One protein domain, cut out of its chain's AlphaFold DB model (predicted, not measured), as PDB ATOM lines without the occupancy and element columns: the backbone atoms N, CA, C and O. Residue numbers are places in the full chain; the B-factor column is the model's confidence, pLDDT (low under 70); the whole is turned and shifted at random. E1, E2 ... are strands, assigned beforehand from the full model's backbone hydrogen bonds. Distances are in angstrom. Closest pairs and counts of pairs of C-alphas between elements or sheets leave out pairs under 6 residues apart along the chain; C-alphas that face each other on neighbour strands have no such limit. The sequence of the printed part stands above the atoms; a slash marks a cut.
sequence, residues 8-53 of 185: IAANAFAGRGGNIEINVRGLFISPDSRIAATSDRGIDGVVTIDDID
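Overview. This is residues 8 to 53 of the 185 residues of an uncharacterized protein of Chroococcidiopsis sp. CCALA 051 (UniProt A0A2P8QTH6). With little regular structure, the chain winds in a flat coil whose stretches stack side by side: E3 is beside E1, and E2 is beside residues 8 to 9. E1 and E3 form a parallel two-stranded sheet. The 46 printed residues include three named strands, E1, E2 and E3 in chain order, and no named helix; the class is all strand, with 13 residues in named elements. The whole is loose, radius of gyration of the C-alphas 11.9 A, spanning 36 by 22 by 9 A.

Arrangement. E1, residues 20 to 24, and E3, residues 47 to 51, are parallel neighbours at 11 degrees; N 22 and O 48 are within hydrogen-bond range at 2.9 A. E2, residues 34 to 36, pairs with no named strand, but its residues 35 to 36 pair with residues 8 to 9, parallel. E1 and E2 are only just apart, closest 8.3 A.

Along the chain. E1 begins at C-alpha 20 (21.961, -17.674, 6.016). E3 ends at C-alpha 51 (20.787, -3.973, 7.563). E1 and E3 each measure 12.7 A, E2 6.4 A.

Size, cuts and confidence. The farthest C-alphas, Arg 41 and Asp 53, are 36.6 A apart. The printed part has no cut; both links are short. Residue 53 is under pLDDT 70.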
ATOM      1  N   ILE A   8      30.495 -17.084   0.946       92.12
ATOM      2  CA  ILE A   8      29.689 -17.548   2.083       92.12
ATOM      3  C   ILE A   8      28.641 -18.516   1.534       92.12
ATOM      4  O   ILE A   8      27.734 -18.101   0.815       92.12
ATOM      5  N   ALA A   9      28.756 -19.803   1.860       94.19
ATOM      6  CA  ALA A   9      27.916 -20.845   1.277       94.19
ATOM      7  C   ALA A   9      27.227 -21.722   2.334       94.19
ATOM      8  O   ALA A   9      27.855 -22.170   3.291       94.19
ATOM      9  N   ALA A  10      25.947 -22.022   2.114       95.06
ATOM     10  CA  ALA A  10      25.130 -22.958   2.889       95.06
ATOM     11  C   ALA A  10      24.474 -23.996   1.959       95.06
ATOM     12  O   ALA A  10      23.267 -24.245   2.014       95.06
ATOM     13  N   ASN A  11      25.280 -24.569   1.061       95.12
ATOM     14  CA  ASN A  11      24.799 -25.417  -0.025       95.12
ATOM     15  C   ASN A  11      24.512 -26.859   0.439       95.12
ATOM     16  O   ASN A  11      25.212 -27.391   1.302       95.12
ATOM     17  N   ALA A  12      23.524 -27.519  -0.169       94.88
ATOM     18  CA  ALA A  12      23.148 -28.902   0.140       94.88
ATOM     19  C   ALA A  12      22.980 -29.768  -1.118       94.88
ATOM     20  O   ALA A  12      22.271 -29.401  -2.049       94.88
ATOM     21  N   PHE A  13      23.539 -30.980  -1.126       93.50
ATOM     22  CA  PHE A  13      23.362 -31.900  -2.260       93.50
ATOM     23  C   PHE A  13      21.941 -32.488  -2.333       93.50
ATOM     24  O   PHE A  13      21.360 -32.604  -3.407       93.50
ATOM     25  N   ALA A  14      21.358 -32.853  -1.191       90.69
ATOM     26  CA  ALA A  14      19.993 -33.365  -1.088       90.69
ATOM     27  C   ALA A  14      19.305 -32.783   0.151       90.69
ATOM     28  O   ALA A  14      19.954 -32.559   1.172       90.69
ATOM     29  N   GLY A  15      17.990 -32.570   0.073       90.81
ATOM     30  CA  GLY A  15      17.244 -31.869   1.120       90.81
ATOM     31  C   GLY A  15      17.235 -30.355   0.903       90.81
ATOM     32  O   GLY A  15      17.392 -29.890  -0.216       90.81
ATOM     33  N   ARG A  16      16.975 -29.570   1.947       93.50
ATOM     34  CA  ARG A  16      16.899 -28.107   1.824       93.50
ATOM     35  C   ARG A  16      18.283 -27.472   2.005       93.50
ATOM     36  O   ARG A  16      19.018 -27.902   2.892       93.50
ATOM     37  N   GLY A  17      18.606 -26.451   1.211       93.69
ATOM     38  CA  GLY A  17      19.750 -25.567   1.444       93.69
ATOM     39  C   GLY A  17      19.645 -24.890   2.815       93.69
ATOM     40  O   GLY A  17      18.546 -24.691   3.342       93.69
ATOM     41  N   GLY A  18      20.783 -24.582   3.429       95.31
ATOM     42  CA  GLY A  18      20.816 -23.936   4.741       95.31
ATOM     43  C   GLY A  18      20.377 -22.477   4.657       95.31
ATOM     44  O   GLY A  18      20.614 -21.815   3.654       95.31
ATOM     45  N   ASN A  19      19.743 -21.957   5.707       95.94
ATOM     46  CA  ASN A  19      19.410 -20.535   5.763       95.94
ATOM     47  C   ASN A  19      20.613 -19.738   6.282       95.94
ATOM     48  O   ASN A  19      21.246 -20.142   7.258       95.94
ATOM     49  N   ILE A  20      20.904 -18.612   5.639       95.12
ATOM     50  CA  ILE A  20      21.961 -17.674   6.016       95.12
ATOM     51  C   ILE A  20      21.283 -16.414   6.553       95.12
ATOM     52  O   ILE A  20      20.467 -15.820   5.855       95.12
ATOM     53  N   GLU A  21      21.636 -15.995   7.765       94.38
ATOM     54  CA  GLU A  21      21.187 -14.732   8.360       94.38
ATOM     55  C   GLU A  21      22.401 -13.825   8.588       94.38
ATOM     56  O   GLU A  21      23.368 -14.220   9.243       94.38
ATOM     57  N   ILE A  22      22.374 -12.623   8.011       91.56
ATOM     58  CA  ILE A  22      23.473 -11.654   8.064       91.56
ATOM     59  C   ILE A  22      22.958 -10.370   8.696       91.56
ATOM     60  O   ILE A  22      22.239  -9.611   8.059       91.56
ATOM     61  N   ASN A  23      23.392 -10.111   9.927       91.56
ATOM     62  CA  ASN A  23      23.116  -8.873  10.646       91.56
ATOM     63  C   ASN A  23      24.325  -7.939  10.514       91.56
ATOM     64  O   ASN A  23      25.389  -8.209  11.080       91.56
ATOM     65  N   VAL A  24      24.196  -6.858   9.747       88.56
ATOM     66  CA  VAL A  24      25.290  -5.906   9.482       88.56
ATOM     67  C   VAL A  24      24.778  -4.473   9.489       88.56
ATOM     68  O   VAL A  24      23.591  -4.237   9.402       88.56
ATOM     69  N   ARG A  25      25.685  -3.504   9.607       84.06
ATOM     70  CA  ARG A  25      25.411  -2.056   9.506       84.06
ATOM     71  C   ARG A  25      25.695  -1.497   8.101       84.06
ATOM     72  O   ARG A  25      26.031  -0.329   7.940       84.06
ATOM     73  N   GLY A  26      25.786  -2.393   7.126       82.31
ATOM     74  CA  GLY A  26      26.330  -2.126   5.804       82.31
ATOM     75  C   GLY A  26      27.001  -3.363   5.218       82.31
ATOM     76  O   GLY A  26      27.969  -3.906   5.768       82.31
ATOM     77  N   LEU A  27      26.490  -3.806   4.073       85.75
ATOM     78  CA  LEU A  27      27.005  -4.951   3.336       85.75
ATOM     79  C   LEU A  27      27.763  -4.487   2.088       85.75
ATOM     80  O   LEU A  27      27.171  -4.061   1.103       85.75
ATOM     81  N   PHE A  28      29.087  -4.619   2.123       85.38
ATOM     82  CA  PHE A  28      29.953  -4.378   0.968       85.38
ATOM     83  C   PHE A  28      30.431  -5.716   0.411       85.38
ATOM     84  O   PHE A  28      31.135  -6.450   1.114       85.38
ATOM     85  N   ILE A  29      30.024  -6.019  -0.821       87.25
ATOM     86  CA  ILE A  29      30.369  -7.230  -1.571       87.25
ATOM     87  C   ILE A  29      31.097  -6.790  -2.839       87.25
ATOM     88  O   ILE A  29      30.574  -5.983  -3.608       87.25
ATOM     89  N   SER A  30      32.309  -7.296  -3.043       89.50
ATOM     90  CA  SER A  30      33.025  -7.110  -4.304       89.50
ATOM     91  C   SER A  30      32.364  -7.933  -5.428       89.50
ATOM     92  O   SER A  30      31.767  -8.967  -5.136       89.50
ATOM     93  N   PRO A  31      32.437  -7.523  -6.711       87.94
ATOM     94  CA  PRO A  31      31.740  -8.214  -7.812       87.94
ATOM     95  C   PRO A  31      32.102  -9.696  -7.982       87.94
ATOM     96  O   PRO A  31      31.363 -10.459  -8.598       87.94
ATOM     97  N   ASP A  32      33.262 -10.081  -7.467       91.38
ATOM     98  CA  ASP A  32      33.835 -11.420  -7.462       91.38
ATOM     99  C   ASP A  32      33.479 -12.240  -6.203       91.38
ATOM    100  O   ASP A  32      33.777 -13.431  -6.141       91.38
ATOM    101  N   SER A  33      32.812 -11.639  -5.214       91.88
ATOM    102  CA  SER A  33      32.363 -12.305  -3.987       91.88
ATOM    103  C   SER A  33      30.920 -12.821  -4.097       91.88
ATOM    104  O   SER A  33      30.095 -12.269  -4.827       91.88
ATOM    105  N   ARG A  34      30.577 -13.884  -3.353       92.00
ATOM    106  CA  ARG A  34      29.270 -14.566  -3.448       92.00
ATOM    107  C   ARG A  34      28.719 -15.009  -2.095       92.00
ATOM    108  O   ARG A  34      29.459 -15.471  -1.233       92.00
ATOM    109  N   ILE A  35      27.395 -14.939  -1.951       93.62
ATOM    110  CA  ILE A  35      26.641 -15.539  -0.842       93.62
ATOM    111  C   ILE A  35      25.602 -16.485  -1.448       93.62
ATOM    112  O   ILE A  35      24.800 -16.049  -2.273       93.62
ATOM    113  N   ALA A  36      25.632 -17.770  -1.095       94.56
ATOM    114  CA  ALA A  36      24.779 -18.789  -1.705       94.56
ATOM    115  C   ALA A  36      24.211 -19.768  -0.670       94.56
ATOM    116  O   ALA A  36      24.915 -20.237   0.215       94.56
ATOM    117  N   ALA A  37      22.933 -20.101  -0.806       96.06
ATOM    118  CA  ALA A  37      22.220 -21.043   0.052       96.06
ATOM    119  C   ALA A  37      21.501 -22.093  -0.812       96.06
ATOM    120  O   ALA A  37      20.294 -22.277  -0.696       96.06
ATOM    121  N   THR A  38      22.199 -22.721  -1.759       96.56
ATOM    122  CA  THR A  38      21.543 -23.501  -2.825       96.56
ATOM    123  C   THR A  38      21.370 -24.981  -2.484       96.56
ATOM    124  O   THR A  38      22.040 -25.516  -1.598       96.56
ATOM    125  N   SER A  39      20.493 -25.685  -3.203       96.25
ATOM    126  CA  SER A  39      20.452 -27.148  -3.179       96.25
ATOM    127  C   SER A  39      20.334 -27.801  -4.557       96.25
ATOM    128  O   SER A  39      19.491 -27.426  -5.361       96.25
ATOM    129  N   ASP A  40      21.132 -28.849  -4.798       94.38
ATOM    130  CA  ASP A  40      21.162 -29.551  -6.092       94.38
ATOM    131  C   ASP A  40      19.937 -30.451  -6.327       94.38
ATOM    132  O   ASP A  40      19.479 -30.614  -7.460       94.38
ATOM    133  N   ARG A  41      19.426 -31.103  -5.274       94.69
ATOM    134  CA  ARG A  41      18.316 -32.076  -5.369       94.69
ATOM    135  C   ARG A  41      17.138 -31.785  -4.450       94.69
ATOM    136  O   ARG A  41      16.250 -32.630  -4.329       94.69
ATOM    137  N   GLY A  42      17.122 -30.640  -3.783       92.44
ATOM    138  CA  GLY A  42      15.967 -30.215  -3.003       92.44
ATOM    139  C   GLY A  42      15.663 -28.740  -3.187       92.44
ATOM    140  O   GLY A  42      15.615 -28.267  -4.315       92.44
ATOM    141  N   ILE A  43      15.344 -28.047  -2.099       94.06
ATOM    142  CA  ILE A  43      14.845 -26.665  -2.146       94.06
ATOM    143  C   ILE A  43      15.948 -25.742  -1.648       94.06
ATOM    144  O   ILE A  43      16.571 -26.049  -0.634       94.06
ATOM    145  N   ASP A  44      16.159 -24.608  -2.304       95.25
ATOM    146  CA  ASP A  44      17.115 -23.608  -1.832       95.25
ATOM    147  C   ASP A  44      16.769 -23.100  -0.415       95.25
ATOM    148  O   ASP A  44      15.607 -23.030   0.016       95.25
ATOM    149  N   GLY A  45      17.813 -22.789   0.343       94.00
ATOM    150  CA  GLY A  45      17.735 -22.066   1.602       94.00
ATOM    151  C   GLY A  45      17.457 -20.580   1.382       94.00
ATOM    152  O   GLY A  45      17.418 -20.078   0.260       94.00
ATOM    153  N   VAL A  46      17.228 -19.860   2.474       95.88
ATOM    154  CA  VAL A  46      16.927 -18.424   2.458       95.88
ATOM    155  C   VAL A  46      18.152 -17.644   2.911       95.88
ATOM    156  O   VAL A  46      18.739 -17.974   3.937       95.88
ATOM    157  N   VAL A  47      18.513 -16.598   2.168       94.62
ATOM    158  CA  VAL A  47      19.510 -15.609   2.594       94.62
ATOM    159  C   VAL A  47      18.765 -14.365   3.068       94.62
ATOM    160  O   VAL A  47      18.150 -13.670   2.261       94.62
ATOM    161  N   THR A  48      18.813 -14.099   4.369       93.75
ATOM    162  CA  THR A  48      18.259 -12.898   5.001       93.75
ATOM    163  C   THR A  48      19.402 -11.957   5.352       93.75
ATOM    164  O   THR A  48      20.391 -12.373   5.959       93.75
ATOM    165  N   ILE A  49      19.284 -10.695   4.945       91.12
ATOM    166  CA  ILE A  49      20.262  -9.647   5.237       91.12
ATOM    167  C   ILE A  49      19.516  -8.546   5.976       91.12
ATOM    168  O   ILE A  49      18.718  -7.828   5.375       91.12
ATOM    169  N   ASP A  50      19.789  -8.440   7.267       89.00
ATOM    170  CA  ASP A  50      19.245  -7.413   8.139       89.00
ATOM    171  C   ASP A  50      20.271  -6.280   8.229       89.00
ATOM    172  O   ASP A  50      21.310  -6.395   8.891       89.00
ATOM    173  N   ASP A  51      19.999  -5.200   7.492       82.25
ATOM    174  CA  ASP A  51      20.787  -3.973   7.563       82.25
ATOM    175  C   ASP A  51      20.290  -3.124   8.737       82.25
ATOM    176  O   ASP A  51      19.157  -2.633   8.757       82.25
ATOM    177  N   ILE A  52      21.133  -2.996   9.754       75.81
ATOM    178  CA  ILE A  52      20.914  -2.130  10.903       75.81
ATOM    179  C   ILE A  52      21.113  -0.706  10.397       75.81
ATOM    180  O   ILE A  52      22.250  -0.250  10.295       75.81
ATOM    181  N   ASP A  53      19.996  -0.046  10.086       66.81
ATOM    182  CA  ASP A  53      19.913   1.314   9.552       66.81
ATOM    183  C   ASP A  53      20.912   2.254  10.248       66.81
ATOM    184  O   ASP A  53      20.784   2.589  11.432       66.81
TER     185      ASP A  53